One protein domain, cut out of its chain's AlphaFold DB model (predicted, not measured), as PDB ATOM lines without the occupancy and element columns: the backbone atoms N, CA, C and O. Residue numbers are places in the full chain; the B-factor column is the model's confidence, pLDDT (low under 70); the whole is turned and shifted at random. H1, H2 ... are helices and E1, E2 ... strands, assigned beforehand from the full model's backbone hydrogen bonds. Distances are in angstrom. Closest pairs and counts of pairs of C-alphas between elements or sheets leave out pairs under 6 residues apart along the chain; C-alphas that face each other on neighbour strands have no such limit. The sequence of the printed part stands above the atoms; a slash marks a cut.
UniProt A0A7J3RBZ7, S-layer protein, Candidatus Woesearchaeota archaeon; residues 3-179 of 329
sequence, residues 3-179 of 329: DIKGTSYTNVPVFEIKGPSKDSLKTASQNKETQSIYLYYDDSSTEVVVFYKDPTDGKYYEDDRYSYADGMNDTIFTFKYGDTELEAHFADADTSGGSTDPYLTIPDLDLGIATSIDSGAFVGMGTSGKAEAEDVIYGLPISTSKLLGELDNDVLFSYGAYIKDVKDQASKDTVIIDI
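Overview. This is residues 3 to 179 of the 329 residues of the protein "S-layer protein" of Candidatus Woesearchaeota archaeon (UniProt A0A7J3RBZ7). Two strongly twisted sheets make a sandwich, partly face to face, with little regular structure around it; the hairpin E11 and E12 reaches from E10 to E4. The printed part has 177 residues, of which the named elements hold only 70, and these are mostly strand: along the chain come the thirteen strands E1 to E13, then the one helix H1. Both sheets are antiparallel, E3 E7 E8 E9 E10 E13 and E2 E4 E5 E6. The whole is compact, radius of gyration of the C-alphas 15.4 A, spanning 42 by 39 by 28 A.

Arrangement. E7, residues 75 to 81, and E8, residues 84 to 91, form a hairpin; N 79 and O 86 are within hydrogen-bond range at 2.8 A. H1, residues 166 to 170, only grazes their sheet; its O i to N i+4 pair is within hydrogen-bond range.

Along the chain. E8 runs 22.3 A from C-alpha 84 at (13.527, 28.044, 165.439) to C-alpha 91 at (22.018, 43.353, 179.180). E6, residues 60 to 67, bends by 51 degrees at residue 63. Other strands are passed over.

Size, cuts and confidence. The printed part has no cut. Residues 139 to 165 form a long link. pLDDT is under 70 in 27 residues, among them 3 to 11.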
ATOM      1  N   ASP A   3      15.795  57.450 159.279       47.09
ATOM      2  CA  ASP A   3      14.767  58.497 159.304       47.09
ATOM      3  C   ASP A   3      13.429  57.861 159.701       47.09
ATOM      4  O   ASP A   3      12.854  57.075 158.940       47.09
ATOM      5  N   ILE A   4      12.978  58.129 160.930       52.38
ATOM      6  CA  ILE A   4      11.836  57.445 161.538       52.38
ATOM      7  C   ILE A   4      10.582  58.302 161.398       52.38
ATOM      8  O   ILE A   4      10.496  59.437 161.864       52.38
ATOM      9  N   LYS A   5       9.566  57.756 160.726       40.75
ATOM     10  CA  LYS A   5       8.384  58.535 160.370       40.75
ATOM     11  C   LYS A   5       7.511  58.795 161.598       40.75
ATOM     12  O   LYS A   5       6.920  57.875 162.146       40.75
ATOM     13  N   GLY A   6       7.309  60.071 161.919       39.69
ATOM     14  CA  GLY A   6       6.379  60.492 162.972       39.69
ATOM     15  C   GLY A   6       6.992  60.542 164.370       39.69
ATOM     16  O   GLY A   6       6.255  60.751 165.328       39.69
ATOM     17  N   THR A   7       8.314  60.401 164.482       53.38
ATOM     18  CA  THR A   7       9.069  60.592 165.727       53.38
ATOM     19  C   THR A   7      10.125  61.691 165.545       53.38
ATOM     20  O   THR A   7      10.316  62.213 164.445       53.38
ATOM     21  N   SER A   8      10.795  62.086 166.631       53.44
ATOM     22  CA  SER A   8      11.895  63.065 166.616       53.44
ATOM     23  C   SER A   8      13.250  62.474 166.202       53.44
ATOM     24  O   SER A   8      14.234  63.207 166.113       53.44
ATOM     25  N   TYR A   9      13.327  61.164 165.959       60.25
ATOM     26  CA  TYR A   9      14.578  60.445 165.721       60.25
ATOM     27  C   TYR A   9      14.908  60.410 164.226       60.25
ATOM     28  O   TYR A   9      14.614  59.452 163.511       60.25
ATOM     29  N   THR A  10      15.516  61.488 163.736       60.88
ATOM     30  CA  THR A  10      15.984  61.588 162.347       60.88
ATOM     31  C   THR A  10      17.503  61.618 162.299       60.88
ATOM     32  O   THR A  10      18.123  62.416 162.997       60.88
ATOM     33  N   ASN A  11      18.101  60.801 161.432       69.19
ATOM     34  CA  ASN A  11      19.550  60.702 161.233       69.19
ATOM     35  C   ASN A  11      20.357  60.212 162.453       69.19
ATOM     36  O   ASN A  11      21.559  60.461 162.528       69.19
ATOM     37  N   VAL A  12      19.732  59.474 163.372       74.00
ATOM     38  CA  VAL A  12      20.411  58.956 164.570       74.00
ATOM     39  C   VAL A  12      21.291  57.734 164.254       74.00
ATOM     40  O   VAL A  12      20.910  56.923 163.396       74.00
ATOM     41  N   PRO A  13      22.473  57.587 164.886       80.62
ATOM     42  CA  PRO A  13      23.223  56.332 164.898       80.62
ATOM     43  C   PRO A  13      22.386  55.218 165.529       80.62
ATOM     44  O   PRO A  13      21.679  55.449 166.508       80.62
ATOM     45  N   VAL A  14      22.439  54.027 164.940       87.00
ATOM     46  CA  VAL A  14      21.673  52.860 165.392       87.00
ATOM     47  C   VAL A  14      22.508  51.603 165.233       87.00
ATOM     48  O   VAL A  14      23.321  51.519 164.311       87.00
ATOM     49  N   PHE A  15      22.244  50.618 166.082       87.62
ATOM     50  CA  PHE A  15      22.701  49.250 165.891       87.62
ATOM     51  C   PHE A  15      21.667  48.509 165.029       87.62
ATOM     52  O   PHE A  15      20.501  48.414 165.415       87.62
ATOM     53  N   GLU A  16      22.044  48.045 163.835       91.81
ATOM     54  CA  GLU A  16      21.125  47.367 162.906       91.81
ATOM     55  C   GLU A  16      21.244  45.845 163.024       91.81
ATOM     56  O   GLU A  16      22.319  45.273 162.859       91.81
ATOM     57  N   ILE A  17      20.104  45.183 163.209       94.31
ATOM     58  CA  ILE A  17      19.949  43.738 163.105       94.31
ATOM     59  C   ILE A  17      19.165  43.455 161.831       94.31
ATOM     60  O   ILE A  17      18.059  43.965 161.640       94.31
ATOM     61  N   LYS A  18      19.729  42.629 160.949       93.94
ATOM     62  CA  LYS A  18      19.154  42.358 159.632       93.94
ATOM     63  C   LYS A  18      19.042  40.867 159.356       93.94
ATOM     64  O   LYS A  18      20.039  40.154 159.306       93.94
ATOM     65  N   GLY A  19      17.819  40.425 159.098       92.25
ATOM     66  CA  GLY A  19      17.507  39.074 158.663       92.25
ATOM     67  C   GLY A  19      17.521  38.892 157.135       92.25
ATOM     68  O   GLY A  19      17.461  39.863 156.365       92.25
ATOM     69  N   PRO A  20      17.583  37.635 156.660       90.88
ATOM     70  CA  PRO A  20      17.549  37.310 155.231       90.88
ATOM     71  C   PRO A  20      16.176  37.527 154.568       90.88
ATOM     72  O   PRO A  20      16.115  37.711 153.351       90.88
ATOM     73  N   SER A  21      15.080  37.527 155.331       93.06
ATOM     74  CA  SER A  21      13.701  37.666 154.842       93.06
ATOM     75  C   SER A  21      12.858  38.586 155.733       93.06
ATOM     76  O   SER A  21      13.251  38.947 156.836       93.06
ATOM     77  N   LYS A  22      11.674  38.977 155.244       93.31
ATOM     78  CA  LYS A  22      10.740  39.900 155.925       93.31
ATOM     79  C   LYS A  22      10.109  39.367 157.216       93.31
ATOM     80  O   LYS A  22       9.420  40.117 157.889       93.31
ATOM     81  N   ASP A  23      10.291  38.086 157.486       93.31
ATOM     82  CA  ASP A  23       9.769  37.322 158.617       93.31
ATOM     83  C   ASP A  23      10.897  36.703 159.456       93.31
ATOM     84  O   ASP A  23      10.647  35.866 160.318       93.31
ATOM     85  N   SER A  24      12.144  37.123 159.205       93.81
ATOM     86  CA  SER A  24      13.325  36.624 159.913       93.81
ATOM     87  C   SER A  24      13.476  37.173 161.332       93.81
ATOM     88  O   SER A  24      14.251  36.636 162.120       93.81
ATOM     89  N   LEU A  25      12.795  38.273 161.647       97.19
ATOM     90  CA  LEU A  25      12.811  38.912 162.956       97.19
ATOM     91  C   LEU A  25      11.374  39.187 163.392       97.19
ATOM     92  O   LEU A  25      10.511  39.468 162.559       97.19
ATOM     93  N   LYS A  26      11.126  39.137 164.697       97.38
ATOM     94  CA  LYS A  26       9.836  39.449 165.315       97.38
ATOM     95  C   LYS A  26      10.061  40.433 166.457       97.38
ATOM     96  O   LYS A  26      10.913  40.192 167.308       97.38
ATOM     97  N   THR A  27       9.329  41.541 166.464       96.88
ATOM     98  CA  THR A  27       9.387  42.502 167.571       96.88
ATOM     99  C   THR A  27       8.708  41.935 168.816       96.88
ATOM    100  O   THR A  27       7.739  41.182 168.690       96.88
ATOM    101  N   ALA A  28       9.212  42.255 170.006       95.31
ATOM    102  CA  ALA A  28       8.737  41.627 171.235       95.31
ATOM    103  C   ALA A  28       7.371  42.172 171.683       95.31
ATOM    104  O   ALA A  28       6.475  41.395 172.017       95.31
ATOM    105  N   SER A  29       7.177  43.492 171.625       95.00
ATOM    106  CA  SER A  29       5.973  44.140 172.162       95.00
ATOM    107  C   SER A  29       4.787  44.003 171.206       95.00
ATOM    108  O   SER A  29       3.710  43.512 171.559       95.00
ATOM    109  N   GLN A  30       4.989  44.352 169.932       94.69
ATOM    110  CA  GLN A  30       3.916  44.349 168.933       94.69
ATOM    111  C   GLN A  30       3.781  43.030 168.161       94.69
ATOM    112  O   GLN A  30       2.848  42.898 167.360       94.69
ATOM    113  N   ASN A  31       4.673  42.054 168.383       95.31
ATOM    114  CA  ASN A  31       4.711  40.780 167.654       95.31
ATOM    115  C   ASN A  31       4.738  40.966 166.126       95.31
ATOM    116  O   ASN A  31       4.071  40.244 165.377       95.31
ATOM    117  N   LYS A  32       5.472  41.977 165.647       96.25
ATOM    118  CA  LYS A  32       5.549  42.304 164.220       96.25
ATOM    119  C   LYS A  32       6.715  41.594 163.565       96.25
ATOM    120  O   LYS A  32       7.854  41.738 163.988       96.25
ATOM    121  N   GLU A  33       6.420  40.862 162.498       96.62
ATOM    122  CA  GLU A  33       7.440  40.273 161.639       96.62
ATOM    123  C   GLU A  33       8.096  41.346 160.762       96.62
ATOM    124  O   GLU A  33       7.416  42.172 160.144       96.62
ATOM    125  N   THR A  34       9.425  41.341 160.719       96.81
ATOM    126  CA  THR A  34      10.227  42.284 159.941       96.81
ATOM    127  C   THR A  34      11.524  41.648 159.432       96.81
ATOM    128  O   THR A  34      11.972  40.601 159.900       96.81
ATOM    129  N   GLN A  35      12.144  42.306 158.450       95.38
ATOM    130  CA  GLN A  35      13.507  42.008 158.018       95.38
ATOM    131  C   GLN A  35      14.562  42.707 158.877       95.38
ATOM    132  O   GLN A  35      15.687  42.221 158.963       95.38
ATOM    133  N   SER A  36      14.233  43.859 159.461       94.50
ATOM    134  CA  SER A  36      15.231  44.732 160.073       94.50
ATOM    135  C   SER A  36      14.724  45.331 161.373       94.50
ATOM    136  O   SER A  36      13.651  45.941 161.405       94.50
ATOM    137  N   ILE A  37      15.551  45.202 162.404       95.19
ATOM    138  CA  ILE A  37      15.387  45.835 163.708       95.19
ATOM    139  C   ILE A  37      16.545  46.804 163.914       95.19
ATOM    140  O   ILE A  37      17.669  46.552 163.486       95.19
ATOM    141  N   TYR A  38      16.255  47.935 164.540       92.94
ATOM    142  CA  TYR A  38      17.209  48.997 164.803       92.94
ATOM    143  C   TYR A  38      17.139  49.348 166.277       92.94
ATOM    144  O   TYR A  38      16.056  49.623 166.790       92.94
ATOM    145  N   LEU A  39      18.287  49.356 166.940       91.69
ATOM    146  CA  LEU A  39      18.406  49.769 168.330       91.69
ATOM    147  C   LEU A  39      19.001  51.169 168.371       91.69
ATOM    148  O   LEU A  39      20.004  51.454 167.714       91.69
ATOM    149  N   TYR A  40      18.380  52.036 169.151       89.94
ATOM    150  CA  TYR A  40      18.832  53.395 169.404       89.94
ATOM    151  C   TYR A  40      18.995  53.584 170.905       89.94
ATOM    152  O   TYR A  40      18.126  53.169 171.663       89.94
ATOM    153  N   TYR A  41      20.084  54.219 171.321       88.12
ATOM    154  CA  TYR A  41      20.286  54.578 172.715       88.12
ATOM    155  C   TYR A  41      19.793  56.008 172.963       88.12
ATOM    156  O   TYR A  41      20.290  56.955 172.352       88.12
ATOM    157  N   ASP A  42      18.802  56.152 173.841       87.69
ATOM    158  CA  ASP A  42      18.269  57.433 174.293       87.69
ATOM    159  C   ASP A  42      18.979  57.848 175.585       87.69
ATOM    160  O   ASP A  42      18.596  57.452 176.685       87.69
ATOM    161  N   ASP A  43      20.025  58.662 175.455       84.44
ATOM    162  CA  ASP A  43      20.827  59.146 176.587       84.44
ATOM    163  C   ASP A  43      20.013  59.966 177.602       84.44
ATOM    164  O   ASP A  43      20.367  60.053 178.775       84.44
ATOM    165  N   SER A  44      18.887  60.551 177.179       86.06
ATOM    166  CA  SER A  44      18.052  61.361 178.071       86.06
ATOM    167  C   SER A  44      17.280  60.520 179.088       86.06
ATOM    168  O   SER A  44      17.043  60.981 180.209       86.06
ATOM    169  N   SER A  45      16.905  59.296 178.706       83.69
ATOM    170  CA  SER A  45      16.195  58.335 179.552       83.69
ATOM    171  C   SER A  45      17.042  57.121 179.934       83.69
ATOM    172  O   SER A  45      16.592  56.316 180.745       83.69
ATOM    173  N   THR A  46      18.274  57.002 179.424       83.31
ATOM    174  CA  THR A  46      19.143  55.818 179.572       83.31
ATOM    175  C   THR A  46      18.438  54.530 179.133       83.31
ATOM    176  O   THR A  46      18.505  53.489 179.789       83.31
ATOM    177  N   GLU A  47      17.706  54.619 178.023       87.06
ATOM    178  CA  GLU A  47      16.907  53.526 177.472       87.06
ATOM    179  C   GLU A  47      17.421  53.107 176.099       87.06
ATOM    180  O   GLU A  47      17.930  53.915 175.320       87.06
ATOM    181  N   VAL A  48      17.203  51.840 175.762       89.19
ATOM    182  CA  VAL A  48      17.291  51.372 174.382       89.19
ATOM    183  C   VAL A  48      15.902  51.371 173.773       89.19
ATOM    184  O   VAL A  48      14.990  50.703 174.256       89.19
ATOM    185  N   VAL A  49      15.755  52.111 172.682       91.25
ATOM    186  CA  VAL A  49      14.534  52.166 171.888       91.25
ATOM    187  C   VAL A  49      14.664  51.194 170.725       91.25
ATOM    188  O   VAL A  49      15.625  51.255 169.948       91.25
ATOM    189  N   VAL A  50      13.687  50.299 170.599       93.25
ATOM    190  CA  VAL A  50      13.627  49.310 169.524       93.25
ATOM    191  C   VAL A  50      12.739  49.846 168.415       93.25
ATOM    192  O   VAL A  50      11.572  50.165 168.632       93.25
ATOM    193  N   PHE A  51      13.273  49.899 167.202       93.81
ATOM    194  CA  PHE A  51      12.517  50.227 166.003       93.81
ATOM    195  C   PHE A  51      12.530  49.068 165.019       93.81
ATOM    196  O   PHE A  51      13.491  48.306 164.936       93.81
ATOM    197  N   TYR A  52      11.496  48.983 164.193       93.88
ATOM    198  CA  TYR A  52      11.441  48.046 163.080       93.88
ATOM    199  C   TYR A  52      11.019  48.741 161.797       93.88
ATOM    200  O   TYR A  52      10.312  49.750 161.815       93.88
ATOM    201  N   LYS A  53      11.436  48.177 160.663       92.31
ATOM    202  CA  LYS A  53      10.938  48.592 159.351       92.31
ATOM    203  C   LYS A  53       9.752  47.714 158.960       92.31
ATOM    204  O   LYS A  53       9.935  46.518 158.737       92.31
ATOM    205  N   ASP A  54       8.549  48.274 158.870       91.81
ATOM    206  CA  ASP A  54       7.364  47.506 158.473       91.81
ATOM    207  C   ASP A  54       7.516  47.056 157.007       91.81
ATOM    208  O   ASP A  54       7.701  47.894 156.113       91.81
ATOM    209  N   PRO A  55       7.456  45.745 156.716       90.06
ATOM    210  CA  PRO A  55       7.627  45.238 155.356       90.06
ATOM    211  C   PRO A  55       6.471  45.614 154.412       90.06
ATOM    212  O   PRO A  55       6.614  45.492 153.196       90.06
ATOM    213  N   THR A  56       5.330  46.049 154.946       92.12
ATOM    214  CA  THR A  56       4.117  46.394 154.194       92.12
ATOM    215  C   THR A  56       4.228  47.763 153.544       92.12
ATOM    216  O   THR A  56       3.814  47.937 152.397       92.12
ATOM    217  N   ASP A  57       4.768  48.747 154.265       92.75
ATOM    218  CA  ASP A  57       4.822  50.130 153.791       92.75
ATOM    219  C   ASP A  57       6.223  50.757 153.805       92.75
ATOM    220  O   ASP A  57       6.395  51.892 153.349       92.75
ATOM    221  N   GLY A  58       7.227  50.004 154.261       88.12
ATOM    222  CA  GLY A  58       8.635  50.369 154.220       88.12
ATOM    223  C   GLY A  58       9.037  51.461 155.206       88.12
ATOM    224  O   GLY A  58      10.135  52.005 155.060       88.12
ATOM    225  N   LYS A  59       8.181  51.811 156.170       89.56
ATOM    226  CA  LYS A  59       8.455  52.852 157.167       89.56
ATOM    227  C   LYS A  59       8.961  52.259 158.471       89.56
ATOM    228  O   LYS A  59       8.797  51.075 158.736       89.56
ATOM    229  N   TYR A  60       9.556  53.124 159.279       89.88
ATOM    230  CA  TYR A  60      10.071  52.778 160.592       89.88
ATOM    231  C   TYR A  60       9.041  53.098 161.672       89.88
ATOM    232  O   TYR A  60       8.434  54.171 161.641       89.88
ATOM    233  N   TYR A  61       8.886  52.176 162.614       91.12
ATOM    234  CA  TYR A  61       7.974  52.265 163.748       91.12
ATOM    235  C   TYR A  61       8.724  51.916 165.031       91.12
ATOM    236  O   TYR A  61       9.576  51.030 165.018       91.12
ATOM    237  N   GLU A  62       8.414  52.618 166.119       93.69
ATOM    238  CA  GLU A  62       8.854  52.250 167.471       93.69
ATOM    239  C   GLU A  62       8.088  50.993 167.901       93.69
ATOM    240  O   GLU A  62       6.866  50.941 167.725       93.69
ATOM    241  N   ASP A  63       8.800  49.973 168.386       94.19
ATOM    242  CA  ASP A  63       8.211  48.799 169.033       94.19
ATOM    243  C   ASP A  63       7.983  49.079 170.516       94.19
ATOM    244  O   ASP A  63       6.829  49.108 170.941       94.19
ATOM    245  N   ASP A  64       9.076  49.316 171.251       93.81
ATOM    246  CA  ASP A  64       9.083  49.575 172.693       93.81
ATOM    247  C   ASP A  64      10.402  50.223 173.168       93.81
ATOM    248  O   ASP A  64      11.354  50.382 172.389       93.81
ATOM    249  N   ARG A  65      10.454  50.572 174.460       91.81
ATOM    250  CA  ARG A  65      11.613  51.138 175.165       91.81
ATOM    251  C   ARG A  65      11.999  50.265 176.348       91.81
ATOM    252  O   ARG A  65      11.143  49.855 177.123       91.81
ATOM    253  N   TYR A  66      13.296  50.049 176.520       88.75
ATOM    254  CA  TYR A  66      13.832  49.204 177.583       88.75
ATOM    255  C   TYR A  66      14.824  50.007 178.423       88.75
ATOM    256  O   TYR A  66      15.746  50.609 177.877       88.75
ATOM    257  N   SER A  67      14.647  50.006 179.747       82.56
ATOM    258  CA  SER A  67      15.530  50.701 180.698       82.56
ATOM    259  C   SER A  67      16.803  49.910 180.965       82.56
ATOM    260  O   SER A  67      16.737  48.736 181.328       82.56
ATOM    261  N   TYR A  68      17.958  50.562 180.826       67.75
ATOM    262  CA  TYR A  68      19.267  49.933 181.020       67.75
ATOM    263  C   TYR A  68      19.559  49.582 182.489       67.75
ATOM    264  O   TYR A  68      20.321  48.664 182.775       67.75
ATOM    265  N   ALA A  69      18.902  50.261 183.433       63.75
ATOM    266  CA  ALA A  69      19.262  50.229 184.851       63.75
ATOM    267  C   ALA A  69      18.882  48.943 185.616       63.75
ATOM    268  O   ALA A  69      19.393  48.729 186.714       63.75
ATOM    269  N   ASP A  70      18.011  48.088 185.069       60.03
ATOM    270  CA  ASP A  70      17.439  46.938 185.796       60.03
ATOM    271  C   ASP A  70      18.020  45.576 185.361       60.03
ATOM    272  O   ASP A  70      17.404  44.528 185.566       60.03
ATOM    273  N   GLY A  71      19.221  45.562 184.768       61.53
ATOM    274  CA  GLY A  71      19.894  44.318 184.368       61.53
ATOM    275  C   GLY A  71      19.138  43.553 183.279       61.53
ATOM    276  O   GLY A  71      19.140  42.324 183.298       61.53
ATOM    277  N   MET A  72      18.457  44.307 182.408       65.19
ATOM    278  CA  MET A  72      17.654  43.902 181.252       65.19
ATOM    279  C   MET A  72      17.757  42.396 180.907       65.19
ATOM    280  O   MET A  72      18.730  41.908 180.343       65.19
ATOM    281  N   ASN A  73      16.722  41.637 181.266       71.88
ATOM    282  CA  ASN A  73      16.512  40.265 180.784       71.88
ATOM    283  C   ASN A  73      15.226  40.167 179.957       71.88
ATOM    284  O   ASN A  73      14.715  39.071 179.736       71.88
ATOM    285  N   ASP A  74      14.689  41.312 179.540       87.00
ATOM    286  CA  ASP A  74      13.494  41.357 178.722       87.00
ATOM    287  C   ASP A  74      13.868  41.101 177.267       87.00
ATOM    288  O   ASP A  74      14.859  41.621 176.738       87.00
ATOM    289  N   THR A  75      13.049  40.292 176.607       93.56
ATOM    290  CA  THR A  75      13.146  40.084 175.171       93.56
ATOM    291  C   THR A  75      12.888  41.405 174.462       93.56
ATOM    292  O   THR A  75      11.790  41.948 174.541       93.56
ATOM    293  N   ILE A  76      13.884  41.905 173.735       94.25
ATOM    294  CA  ILE A  76      13.750  43.116 172.915       94.25
ATOM    295  C   ILE A  76      13.309  42.776 171.489       94.25
ATOM    296  O   ILE A  76      12.612  43.552 170.835       94.25
ATOM    297  N   PHE A  77      13.684  41.589 171.005       96.31
ATOM    298  CA  PHE A  77      13.191  40.993 169.770       96.31
ATOM    299  C   PHE A  77      13.506  39.495 169.709       96.31
ATOM    300  O   PHE A  77      14.226  38.953 170.543       96.31
ATOM    301  N   THR A  78      12.989  38.820 168.687       97.38
ATOM    302  CA  THR A  78      13.200  37.390 168.454       97.38
ATOM    303  C   THR A  78      13.739  37.161 167.045       97.38
ATOM    304  O   THR A  78      13.168  37.654 166.069       97.38
ATOM    305  N   PHE A  79      14.813  36.383 166.917       95.44
ATOM    306  CA  PHE A  79      15.227  35.798 165.642       95.44
ATOM    307  C   PHE A  79      14.285  34.656 165.283       95.44
ATOM    308  O   PHE A  79      14.018  33.803 166.124       95.44
ATOM    309  N   LYS A  80      13.814  34.604 164.038       93.81
ATOM    310  CA  LYS A  80      12.875  33.586 163.571       93.81
ATOM    311  C   LYS A  80      13.347  32.973 162.262       93.81
ATOM    312  O   LYS A  80      13.569  33.672 161.279       93.81
ATOM    313  N   TYR A  81      13.456  31.650 162.220       90.94
ATOM    314  CA  TYR A  81      13.721  30.930 160.981       90.94
ATOM    315  C   TYR A  81      13.152  29.512 161.042       90.94
ATOM    316  O   TYR A  81      13.597  28.680 161.830       90.94
ATOM    317  N   GLY A  82      12.155  29.223 160.200       88.75
ATOM    318  CA  GLY A  82      11.423  27.955 160.265       88.75
ATOM    319  C   GLY A  82      10.751  27.760 161.627       88.75
ATOM    320  O   GLY A  82       9.958  28.602 162.041       88.75
ATOM    321  N   ASP A  83      11.101  26.666 162.306       89.44
ATOM    322  CA  ASP A  83      10.593  26.303 163.637       89.44
ATOM    323  C   ASP A  83      11.498  26.807 164.777       89.44
ATOM    324  O   ASP A  83      11.250  26.523 165.948       89.44
ATOM    325  N   THR A  84      12.591  27.504 164.453       90.62
ATOM    326  CA  THR A  84      13.527  28.044 165.439       90.62
ATOM    327  C   THR A  84      13.208  29.506 165.729       90.62
ATOM    328  O   THR A  84      13.201  30.344 164.826       90.62
ATOM    329  N   GLU A  85      12.966  29.790 167.006       94.38
ATOM    330  CA  GLU A  85      12.868  31.134 167.566       94.38
ATOM    331  C   GLU A  85      13.958  31.282 168.637       94.38
ATOM    332  O   GLU A  85      14.080  30.397 169.481       94.38
ATOM    333  N   LEU A  86      14.762  32.347 168.570       94.50
ATOM    334  CA  LEU A  86      15.777  32.678 169.579       94.50
ATOM    335  C   LEU A  86      15.524  34.094 170.086       94.50
ATOM    336  O   LEU A  86      15.471  35.038 169.294       94.50
ATOM    337  N   GLU A  87      15.364  34.246 171.392       95.44
ATOM    338  CA  GLU A  87      15.136  35.545 172.018       95.44
ATOM    339  C   GLU A  87      16.447  36.327 172.125       95.44
ATOM    340  O   GLU A  87      17.504  35.777 172.441       95.44
ATOM    341  N   ALA A  88      16.376  37.620 171.819       94.00
ATOM    342  CA  ALA A  88      17.476  38.553 171.956       94.00
ATOM    343  C   ALA A  88      17.145  39.540 173.069       94.00
ATOM    344  O   ALA A  88      16.062  40.133 173.083       94.00
ATOM    345  N   HIS A  89      18.062  39.675 174.015       91.69
ATOM    346  CA  HIS A  89      17.951  40.574 175.154       91.69
ATOM    347  C   HIS A  89      19.057  41.616 175.038       91.69
ATOM    348  O   HIS A  89      20.091  41.383 174.413       91.69
ATOM    349  N   PHE A  90      18.871  42.761 175.662       86.75
ATOM    350  CA  PHE A  90      19.967  43.689 175.914       86.75
ATOM    351  C   PHE A  90      20.353  43.526 177.378       86.75
ATOM    352  O   PHE A  90      19.447  43.278 178.142       86.75
ATOM    353  N   ALA A  91      21.618  43.572 177.785       79.00
ATOM    354  CA  ALA A  91      22.018  43.353 179.180       79.00
ATOM    355  C   ALA A  91      23.197  44.255 179.567       79.00
ATOM    356  O   ALA A  91      24.069  44.521 178.740       79.00
ATOM    357  N   ASP A  92      23.239  44.689 180.828       74.38
ATOM    358  CA  ASP A  92      24.414  45.347 181.412       74.38
ATOM    359  C   ASP A  92      25.432  44.285 181.862       74.38
ATOM    360  O   ASP A  92      25.071  43.256 182.444       74.38
ATOM    361  N   ALA A  93      26.713  44.527 181.586       59.97
ATOM    362  CA  ALA A  93      27.803  43.650 181.989       59.97
ATOM    363  C   ALA A  93      28.127  43.713 183.484       59.97
ATOM    364  O   ALA A  93      28.719  42.759 184.002       59.97
ATOM    365  N   ASP A  94      27.728  44.782 184.182       60.19
ATOM    366  CA  ASP A  94      28.090  44.994 185.577       60.19
ATOM    367  C   ASP A  94      26.914  45.437 186.461       60.19
ATOM    368  O   ASP A  94      26.600  46.612 186.617       60.19
ATOM    369  N   THR A  95      26.330  44.490 187.201       53.91
ATOM    370  CA  THR A  95      25.346  44.794 188.259       53.91
ATOM    371  C   THR A  95      25.938  45.566 189.456       53.91
ATOM    372  O   THR A  95      25.222  45.851 190.418       53.91
ATOM    373  N   SER A  96      27.247  45.861 189.458       54.75
ATOM    374  CA  SER A  96      27.985  46.444 190.593       54.75
ATOM    375  C   SER A  96      28.134  47.970 190.545       54.75
ATOM    376  O   SER A  96      28.737  48.540 191.459       54.75
ATOM    377  N   GLY A  97      27.581  48.650 189.534       51.16
ATOM    378  CA  GLY A  97      27.530  50.117 189.468       51.16
ATOM    379  C   GLY A  97      28.737  50.803 188.814       51.16
ATOM    380  O   GLY A  97      28.909  52.011 188.995       51.16
ATOM    381  N   GLY A  98      29.571  50.072 188.068       54.56
ATOM    382  CA  GLY A  98      30.459  50.660 187.062       54.56
ATOM    383  C   GLY A  98      29.709  50.838 185.740       54.56
ATOM    384  O   GLY A  98      28.930  49.976 185.366       54.56
ATOM    385  N   SER A  99      29.921  51.951 185.031       50.66
ATOM    386  CA  SER A  99      29.381  52.127 183.675       50.66
ATOM    387  C   SER A  99      30.129  51.191 182.734       50.66
ATOM    388  O   SER A  99      31.203  51.544 182.245       50.66
ATOM    389  N   THR A 100      29.602  49.993 182.525       63.72
ATOM    390  CA  THR A 100      30.034  49.121 181.439       63.72
ATOM    391  C   THR A 100      29.147  49.324 180.227       63.72
ATOM    392  O   THR A 100      27.970  49.651 180.349       63.72
ATOM    393  N   ASP A 101      29.753  49.183 179.060       74.50
ATOM    394  CA  ASP A 101      29.075  49.179 177.775       74.50
ATOM    395  C   ASP A 101      28.094  47.981 177.699       74.50
ATOM    396  O   ASP A 101      28.435  46.887 178.168       74.50
ATOM    397  N   PRO A 102      26.875  48.159 177.151       81.31
ATOM    398  CA  PRO A 102      25.880  47.096 177.097       81.31
ATOM    399  C   PRO A 102      26.270  45.944 176.174       81.31
ATOM    400  O   PRO A 102      27.008  46.115 175.202       81.31
ATOM    401  N   TYR A 103      25.625  44.796 176.374       87.25
ATOM    402  CA  TYR A 103      25.690  43.657 175.465       87.25
ATOM    403  C   TYR A 103      24.321  43.344 174.868       87.25
ATOM    404  O   TYR A 103      23.316  43.267 175.573       87.25
ATOM    405  N   LEU A 104      24.295  43.047 173.572       90.12
ATOM    406  CA  LEU A 104      23.207  42.282 172.972       90.12
ATOM    407  C   LEU A 104      23.455  40.802 173.277       90.12
ATOM    408  O   LEU A 104      24.493  40.257 172.904       90.12
ATOM    409  N   THR A 105      22.519  40.136 173.940       91.25
ATOM    410  CA  THR A 105      22.649  38.732 174.336       91.25
ATOM    411  C   THR A 105      21.590  37.856 173.681       91.25
ATOM    412  O   THR A 105      20.483  38.300 173.383       91.25
ATOM    413  N   ILE A 106      21.947  36.597 173.434       92.75
ATOM    414  CA  ILE A 106      21.052  35.557 172.920       92.75
ATOM    415  C   ILE A 106      21.155  34.376 173.893       92.75
ATOM    416  O   ILE A 106      22.043  33.530 173.732       92.75
ATOM    417  N   PRO A 107      20.298  34.326 174.932       91.31
ATOM    418  CA  PRO A 107      20.448  33.382 176.041       91.31
ATOM    419  C   PRO A 107      20.442  31.911 175.620       91.31
ATOM    420  O   PRO A 107      21.221  31.120 176.144       91.31
ATOM    421  N   ASP A 108      19.636  31.539 174.620       91.00
ATOM    422  CA  ASP A 108      19.576  30.162 174.102       91.00
ATOM    423  C   ASP A 108      20.908  29.666 173.515       91.00
ATOM    424  O   ASP A 108      21.163  28.454 173.461       91.00
ATOM    425  N   LEU A 109      21.749  30.600 173.065       91.25
ATOM    426  CA  LEU A 109      23.088  30.344 172.535       91.25
ATOM    427  C   LEU A 109      24.194  30.620 173.556       91.25
ATOM    428  O   LEU A 109      25.356  30.353 173.258       91.25
ATOM    429  N   ASP A 110      23.844  31.135 174.737       91.44
ATOM    430  CA  ASP A 110      24.792  31.600 175.751       91.44
ATOM    431  C   ASP A 110      25.801  32.619 175.181       91.44
ATOM    432  O   ASP A 110      26.996  32.598 175.486       91.44
ATOM    433  N   LEU A 111      25.309  33.463 174.267       91.44
ATOM    434  CA  LEU A 111      26.083  34.372 173.426       91.44
ATOM    435  C   LEU A 111      25.859  35.822 173.857       91.44
ATOM    436  O   LEU A 111      24.717  36.240 174.048       91.44
ATOM    437  N   GLY A 112      26.941  36.597 173.934       91.25
ATOM    438  CA  GLY A 112      26.910  38.051 174.079       91.25
ATOM    439  C   GLY A 112      27.718  38.745 172.984       91.25
ATOM    440  O   GLY A 112      28.749  38.235 172.544       91.25
ATOM    441  N   ILE A 113      27.237  39.906 172.550       90.56
ATOM    442  CA  ILE A 113      27.868  40.787 171.567       90.56
ATOM    443  C   ILE A 113      28.003  42.156 172.222       90.56
ATOM    444  O   ILE A 113      26.990  42.759 172.585       90.56
ATOM    445  N   ALA A 114      29.235  42.629 172.388       88.81
ATOM    446  CA  ALA A 114      29.490  43.931 172.983       88.81
ATOM    447  C   ALA A 114      28.961  45.037 172.068       88.81
ATOM    448  O   ALA A 114      29.174  45.025 170.853       88.81
ATOM    449  N   THR A 115      28.301  46.022 172.658       86.50
ATOM    450  CA  THR A 115      27.919  47.267 171.990       86.50
ATOM    451  C   THR A 115      28.613  48.406 172.698       86.50
ATOM    452  O   THR A 115      28.717  48.360 173.914       86.50
ATOM    453  N   SER A 116      29.070  49.423 171.976       84.44
ATOM    454  CA  SER A 116      29.680  50.586 172.619       84.44
ATOM    455  C   SER A 116      28.844  51.836 172.441       84.44
ATOM    456  O   SER A 116      28.313  52.102 171.350       84.44
ATOM    457  N   ILE A 117      28.718  52.585 173.535       82.06
ATOM    458  CA  ILE A 117      28.008  53.853 173.595       82.06
ATOM    459  C   ILE A 117      29.017  54.950 173.926       82.06
ATOM    460  O   ILE A 117      29.631  54.959 174.988       82.06
ATOM    461  N   ASP A 118      29.129  55.936 173.042       82.62
ATOM    462  CA  ASP A 118      29.899  57.150 173.300       82.62
ATOM    463  C   ASP A 118      29.030  58.372 173.018       82.62
ATOM    464  O   ASP A 118      28.279  58.428 172.041       82.62
ATOM    465  N   SER A 119      29.128  59.361 173.906       83.50
ATOM    466  CA  SER A 119      28.453  60.652 173.774       83.50
ATOM    467  C   SER A 119      26.946  60.519 173.496       83.50
ATOM    468  O   SER A 119      26.375  61.285 172.715       83.50
ATOM    469  N   GLY A 120      26.310  59.529 174.136       80.06
ATOM    470  CA  GLY A 120      24.873  59.284 174.055       80.06
ATOM    471  C   GLY A 120      24.403  58.583 172.777       80.06
ATOM    472  O   GLY A 120      23.228  58.690 172.428       80.06
ATOM    473  N   ALA A 121      25.284  57.887 172.052       83.38
ATOM    474  CA  ALA A 121      24.916  57.137 170.856       83.38
ATOM    475  C   ALA A 121      25.737  55.852 170.691       83.38
ATOM    476  O   ALA A 121      26.885  55.776 171.116       83.38
ATOM    477  N   PHE A 122      25.165  54.865 169.993       85.50
ATOM    478  CA  PHE A 122      25.920  53.694 169.551       85.50
ATOM    479  C   PHE A 122      27.033  54.099 168.580       85.50
ATOM    480  O   PHE A 122      26.767  54.774 167.579       85.50
ATOM    481  N   VAL A 123      28.254  53.640 168.852       83.69
ATOM    482  CA  VAL A 123      29.437  53.904 168.017       83.69
ATOM    483  C   VAL A 123      30.018  52.663 167.345       83.69
ATOM    484  O   VAL A 123      30.792  52.806 166.402       83.69
ATOM    485  N   GLY A 124      29.605  51.463 167.753       80.25
ATOM    486  CA  GLY A 124      30.038  50.213 167.133       80.25
ATOM    487  C   GLY A 124      29.884  49.011 168.058       80.25
ATOM    488  O   GLY A 124      29.168  49.071 169.061       80.25
ATOM    489  N   MET A 125      30.565  47.925 167.696       83.94
ATOM    490  CA  MET A 125      30.824  46.814 168.606       83.94
ATOM    491  C   MET A 125      32.117  47.089 169.367       83.94
ATOM    492  O   MET A 125      33.090  47.488 168.734       83.94
ATOM    493  N   GLY A 126      32.100  46.902 170.693       77.12
ATOM    494  CA  GLY A 126      33.265  47.133 171.556       77.12
ATOM    495  C   GLY A 126      34.052  48.392 171.175       77.12
ATOM    496  O   GLY A 126      33.475  49.463 170.968       77.12
ATOM    497  N   THR A 127      35.368  48.274 171.011       70.81
ATOM    498  CA  THR A 127      36.172  49.386 170.488       70.81
ATOM    499  C   THR A 127      36.106  49.435 168.958       70.81
ATOM    500  O   THR A 127      36.813  48.706 168.264       70.81
ATOM    501  N   SER A 128      35.311  50.368 168.423       69.75
ATOM    502  CA  SER A 128      35.022  50.489 166.984       69.75
ATOM    503  C   SER A 128      36.252  50.343 166.069       69.75
ATOM    504  O   SER A 128      37.269  51.030 166.250       69.75
ATOM    505  N   GLY A 129      36.117  49.537 165.013       67.31
ATOM    506  CA  GLY A 129      37.088  49.454 163.918       67.31
ATOM    507  C   GLY A 129      38.282  48.521 164.147       67.31
ATOM    508  O   GLY A 129      39.230  48.548 163.349       67.31
ATOM    509  N   LYS A 130      38.260  47.701 165.203       77.25
ATOM    510  CA  LYS A 130      39.182  46.577 165.426       77.25
ATOM    511  C   LYS A 130      38.459  45.459 166.166       77.25
ATOM    512  O   LYS A 130      37.678  45.750 167.050       77.25
ATOM    513  N   ALA A 131      38.781  44.209 165.835       81.00
ATOM    514  CA  ALA A 131      38.360  43.092 166.667       81.00
ATOM    515  C   ALA A 131      39.119  43.117 167.998       81.00
ATOM    516  O   ALA A 131      40.353  43.167 168.003       81.00
ATOM    517  N   GLU A 132      38.376  43.017 169.088       85.31
ATOM    518  CA  GLU A 132      38.856  42.796 170.445       85.31
ATOM    519  C   GLU A 132      38.272  41.491 170.986       85.31
ATOM    520  O   GLU A 132      37.253  40.986 170.512       85.31
ATOM    521  N   ALA A 133      38.943  40.882 171.962       85.19
ATOM    522  CA  ALA A 133      38.561  39.558 172.445       85.19
ATOM    523  C   ALA A 133      37.151  39.573 173.071       85.19
ATOM    524  O   ALA A 133      36.402  38.598 172.958       85.19
ATOM    525  N   GLU A 134      36.796  40.700 173.678       87.06
ATOM    526  CA  GLU A 134      35.555  40.993 174.383       87.06
ATOM    527  C   GLU A 134      34.370  41.328 173.461       87.06
ATOM    528  O   GLU A 134      33.231  41.291 173.923       87.06
ATOM    529  N   ASP A 135      34.595  41.578 172.164       87.75
ATOM    530  CA  ASP A 135      33.524  41.952 171.223       87.75
ATOM    531  C   ASP A 135      32.430  40.886 171.111       87.75
ATOM    532  O   ASP A 135      31.253  41.185 170.898       87.75
ATOM    533  N   VAL A 136      32.833  39.622 171.232       90.44
ATOM    534  CA  VAL A 136      31.952  38.459 171.174       90.44
ATOM    535  C   VAL A 136      32.339  37.514 172.297       90.44
ATOM    536  O   VAL A 136      33.507  37.148 172.430       90.44
ATOM    537  N   ILE A 137      31.359  37.073 173.078       91.06
ATOM    538  CA  ILE A 137      31.584  36.252 174.268       91.06
ATOM    539  C   ILE A 137      30.651  35.042 174.322       91.06
ATOM    540  O   ILE A 137      29.537  35.070 173.799       91.06
ATOM    541  N   TYR A 138      31.100  33.978 174.987       91.25
ATOM    542  CA  TYR A 138      30.312  32.771 175.253       91.25
ATOM    543  C   TYR A 138      30.378  32.372 176.725       91.25
ATOM    544  O   TYR A 138      31.475  32.222 177.265       91.25
ATOM    545  N   GLY A 139      29.237  32.120 177.361       83.75
ATOM    546  CA  GLY A 139      29.168  31.818 178.792       83.75
ATOM    547  C   GLY A 139      28.732  33.024 179.611       83.75
ATOM    548  O   GLY A 139      29.574  33.782 180.086       83.75
ATOM    549  N   LEU A 140      27.427  33.194 179.791       74.81
ATOM    550  CA  LEU A 140      26.809  34.190 180.658       74.81
ATOM    551  C   LEU A 140      26.724  33.630 182.099       74.81
ATOM    552  O   LEU A 140      26.398  32.454 182.288       74.81
ATOM    553  N   PRO A 141      27.008  34.429 183.148       69.94
ATOM    554  CA  PRO A 141      27.252  35.870 183.132       69.94
ATOM    555  C   PRO A 141      28.660  36.249 182.642       69.94
ATOM    556  O   PRO A 141      29.629  35.502 182.787       69.94
ATOM    557  N   ILE A 142      28.755  37.474 182.118       66.06
ATOM    558  CA  ILE A 142      29.894  38.033 181.369       66.06
ATOM    559  C   ILE A 142      31.229  37.909 182.121       66.06
ATOM    560  O   ILE A 142      32.258  37.612 181.514       66.06
ATOM    561  N   SER A 143      31.211  38.030 183.450       68.12
ATOM    562  CA  SER A 143      32.388  37.929 184.328       68.12
ATOM    563  C   SER A 143      33.117  36.578 184.292       68.12
ATOM    564  O   SER A 143      34.248  36.475 184.766       68.12
ATOM    565  N   THR A 144      32.489  35.541 183.733       78.00
ATOM    566  CA  THR A 144      33.070  34.196 183.567       78.00
ATOM    567  C   THR A 144      33.119  33.733 182.114       78.00
ATOM    568  O   THR A 144      33.407  32.564 181.841       78.00
ATOM    569  N   SER A 145      32.841  34.649 181.188       84.38
ATOM    570  CA  SER A 145      32.697  34.337 179.778       84.38
ATOM    571  C   SER A 145      34.025  33.983 179.111       84.38
ATOM    572  O   SER A 145      35.118  34.385 179.518       84.38
ATOM    573  N   LYS A 146      33.924  33.174 178.060       90.50
ATOM    574  CA  LYS A 146      34.995  32.937 177.104       90.50
ATOM    575  C   LYS A 146      34.965  34.032 176.055       90.50
ATOM    576  O   LYS A 146      33.932  34.265 175.438       90.50
ATOM    577  N   LEU A 147      36.127  34.613 175.819       91.31
ATOM    578  CA  LEU A 147      36.342  35.639 174.815       91.31
ATOM    579  C   LEU A 147      36.493  34.983 173.438       91.31
ATOM    580  O   LEU A 147      37.329  34.090 173.263       91.31
ATOM    581  N   LEU A 148      35.645  35.375 172.490       91.31
ATOM    582  CA  LEU A 148      35.579  34.806 171.142       91.31
ATOM    583  C   LEU A 148      35.981  35.803 170.052       91.31
ATOM    584  O   LEU A 148      36.268  35.361 168.941       91.31
ATOM    585  N   GLY A 149      36.009  37.108 170.339       87.56
ATOM    586  CA  GLY A 149      36.113  38.159 169.321       87.56
ATOM    587  C   GLY A 149      37.379  38.110 168.455       87.56
ATOM    588  O   GLY A 149      37.350  38.530 167.305       87.56
ATOM    589  N   GLU A 150      38.464  37.489 168.932       91.44
ATOM    590  CA  GLU A 150      39.712  37.305 168.170       91.44
ATOM    591  C   GLU A 150      39.864  35.920 167.511       91.44
ATOM    592  O   GLU A 150      40.924  35.603 166.960       91.44
ATOM    593  N   LEU A 151      38.840  35.061 167.559       90.94
ATOM    594  CA  LEU A 151      38.924  33.727 166.972       90.94
ATOM    595  C   LEU A 151      38.877  33.780 165.440       90.94
ATOM    596  O   LEU A 151      37.930  34.280 164.838       90.94
ATOM    597  N   ASP A 152      39.875  33.156 164.808       89.25
ATOM    598  CA  ASP A 152      39.960  32.996 163.348       89.25
ATOM    599  C   ASP A 152      39.049  31.864 162.807       89.25
ATOM    600  O   ASP A 152      39.164  31.476 161.648       89.25
ATOM    601  N   ASN A 153      38.191  31.266 163.643       87.94
ATOM    602  CA  ASN A 153      37.362  30.113 163.280       87.94
ATOM    603  C   ASN A 153      35.878  30.403 163.486       87.94
ATOM    604  O   ASN A 153      35.505  31.169 164.374       87.94
ATOM    605  N   ASP A 154      35.044  29.673 162.748       91.25
ATOM    606  CA  ASP A 154      33.620  29.575 163.037       91.25
ATOM    607  C   ASP A 154      33.392  28.945 164.415       91.25
ATOM    608  O   ASP A 154      34.043  27.964 164.797       91.25
ATOM    609  N   VAL A 155      32.424  29.484 165.153       90.69
ATOM    610  CA  VAL A 155      32.060  28.985 166.484       90.69
ATOM    611  C   VAL A 155      30.666  28.386 166.420       90.69
ATOM    612  O   VAL A 155      29.701  29.092 166.150       90.69
ATOM    613  N   LEU A 156      30.568  27.077 166.666       91.00
ATOM    614  CA  LEU A 156      29.307  26.340 166.745       91.00
ATOM    615  C   LEU A 156      28.744  26.402 168.170       91.00
ATOM    616  O   LEU A 156      29.412  25.995 169.123       91.00
ATOM    617  N   PHE A 157      27.497  26.839 168.287       89.38
ATOM    618  CA  PHE A 157      26.740  26.944 169.529       89.38
ATOM    619  C   PHE A 157      25.728  25.798 169.669       89.38
ATOM    620  O   PHE A 157      25.590  24.911 168.812       89.38
ATOM    621  N   SER A 158      24.994  25.819 170.780       80.50
ATOM    622  CA  SER A 158      23.770  25.042 170.967       80.50
ATOM    623  C   SER A 158      22.795  25.251 169.798       80.50
ATOM    624  O   SER A 158      22.927  26.152 168.970       80.50
ATOM    625  N   TYR A 159      21.826  24.344 169.666       80.44
ATOM    626  CA  TYR A 159      20.854  24.317 168.562       80.44
ATOM    627  C   TYR A 159      21.423  24.108 167.147       80.44
ATOM    628  O   TYR A 159      20.646  23.856 166.225       80.44
ATOM    629  N   GLY A 160      22.749  24.100 166.978       85.69
ATOM    630  CA  GLY A 160      23.412  24.050 165.677       85.69
ATOM    631  C   GLY A 160      23.568  25.420 165.019       85.69
ATOM    632  O   GLY A 160      23.884  25.466 163.832       85.69
ATOM    633  N   ALA A 161      23.329  26.508 165.759       90.31
ATOM    634  CA  ALA A 161      23.641  27.854 165.298       90.31
ATOM    635  C   ALA A 161      25.156  28.080 165.324       90.31
ATOM    636  O   ALA A 161      25.849  27.500 166.159       90.31
ATOM    637  N   TYR A 162      25.685  28.911 164.434       92.25
ATOM    638  CA  TYR A 162      27.110  29.241 164.446       92.25
ATOM    639  C   TYR A 162      27.382  30.683 164.029       92.25
ATOM    640  O   TYR A 162      26.619  31.270 163.263       92.25
ATOM    641  N   ILE A 163      28.479  31.243 164.538       91.81
ATOM    642  CA  ILE A 163      29.005  32.536 164.091       91.81
ATOM    643  C   ILE A 163      30.115  32.286 163.078       91.81
ATOM    644  O   ILE A 163      30.959  31.416 163.303       91.81
ATOM    645  N   LYS A 164      30.103  33.051 161.983       89.81
ATOM    646  CA  LYS A 164      31.094  32.962 160.902       89.81
ATOM    647  C   LYS A 164      32.236  33.946 161.081       89.81
ATOM    648  O   LYS A 164      31.971  35.115 161.358       89.81
ATOM    649  N   ASP A 165      33.459  33.481 160.832       89.56
ATOM    650  CA  ASP A 165      34.670  34.305 160.714       89.56
ATOM    651  C   ASP A 165      34.780  35.382 161.819       89.56
ATOM    652  O   ASP A 165      34.932  36.568 161.517       89.56
ATOM    653  N   VAL A 166      34.639  34.990 163.096       90.19
ATOM    654  CA  VAL A 166      34.352  35.906 164.224       90.19
ATOM    655  C   VAL A 166      35.227  37.163 164.202       90.19
ATOM    656  O   VAL A 166      34.703  38.274 164.153       90.19
ATOM    657  N   LYS A 167      36.550  36.998 164.140       90.88
ATOM    658  CA  LYS A 167      37.512  38.108 164.109       90.88
ATOM    659  C   LYS A 167      37.400  39.017 162.887       90.88
ATOM    660  O   LYS A 167      37.516  40.240 163.003       90.88
ATOM    661  N   ASP A 168      37.185  38.443 161.707       89.12
ATOM    662  CA  ASP A 168      37.086  39.208 160.461       89.12
ATOM    663  C   ASP A 168      35.790  40.019 160.390       89.12
ATOM    664  O   ASP A 168      35.744  41.031 159.680       89.12
ATOM    665  N   GLN A 169      34.729  39.562 161.063       88.00
ATOM    666  CA  GLN A 169      33.467  40.292 161.169       88.00
ATOM    667  C   GLN A 169      33.518  41.327 162.298       88.00
ATOM    668  O   GLN A 169      33.156  42.478 162.056       88.00
ATOM    669  N   ALA A 170      34.058  40.977 163.470       86.69
ATOM    670  CA  ALA A 170      34.237  41.905 164.589       86.69
ATOM    671  C   ALA A 170      35.120  43.105 164.198       86.69
ATOM    672  O   ALA A 170      34.763  44.246 164.456       86.69
ATOM    673  N   SER A 171      36.175  42.890 163.397       85.94
ATOM    674  CA  SER A 171      37.002  43.979 162.835       85.94
ATOM    675  C   SER A 171      36.245  44.950 161.912       85.94
ATOM    676  O   SER A 171      36.804  45.961 161.487       85.94
ATOM    677  N   LYS A 172      35.005  44.620 161.539       87.00
ATOM    678  CA  LYS A 172      34.096  45.420 160.707       87.00
ATOM    679  C   LYS A 172      32.835  45.824 161.483       87.00
ATOM    680  O   LYS A 172      31.831  46.143 160.847       87.00
ATOM    681  N   ASP A 173      32.859  45.742 162.814       86.75
ATOM    682  CA  ASP A 173      31.718  45.986 163.704       86.75
ATOM    683  C   ASP A 173      30.475  45.165 163.300       86.75
ATOM    684  O   ASP A 173      29.350  45.663 163.259       86.75
ATOM    685  N   THR A 174      30.683  43.906 162.899       88.38
ATOM    686  CA  THR A 174      29.630  43.009 162.406       88.38
ATOM    687  C   THR A 174      29.703  41.643 163.090       88.38
ATOM    688  O   THR A 174      30.780  41.104 163.320       88.38
ATOM    689  N   VAL A 175      28.546  41.017 163.325       90.62
ATOM    690  CA  VAL A 175      28.437  39.583 163.646       90.62
ATOM    691  C   VAL A 175      27.484  38.927 162.659       90.62
ATOM    692  O   VAL A 175      26.391  39.433 162.404       90.62
ATOM    693  N   ILE A 176      27.883  37.779 162.108       92.31
ATOM    694  CA  ILE A 176      27.029  36.966 161.239       92.31
ATOM    695  C   ILE A 176      26.679  35.680 161.976       92.31
ATOM    696  O   ILE A 176      27.544  34.828 162.170       92.31
ATOM    697  N   ILE A 177      25.405  35.541 162.342       92.75
ATOM    698  CA  ILE A 177      24.856  34.351 162.997       92.75
ATOM    699  C   ILE A 177      24.056  33.553 161.968       92.75
ATOM    700  O   ILE A 177      23.141  34.078 161.333       92.75
ATOM    701  N   ASP A 178      24.400  32.283 161.800       93.31
ATOM    702  CA  ASP A 178      23.652  31.335 160.981       93.31
ATOM    703  C   ASP A 178      22.786  30.469 161.903       93.31
ATOM    704  O   ASP A 178      23.298  29.777 162.786       93.31
ATOM    705  N   ILE A 179      21.465  30.559 161.732       91.44
ATOM    706  CA  ILE A 179      20.466  29.895 162.573       91.44
ATOM    707  C   ILE A 179      19.791  28.811 161.723       91.44
ATOM    708  O   ILE A 179      19.217  29.127 160.678       91.44
TER     709      ILE A 179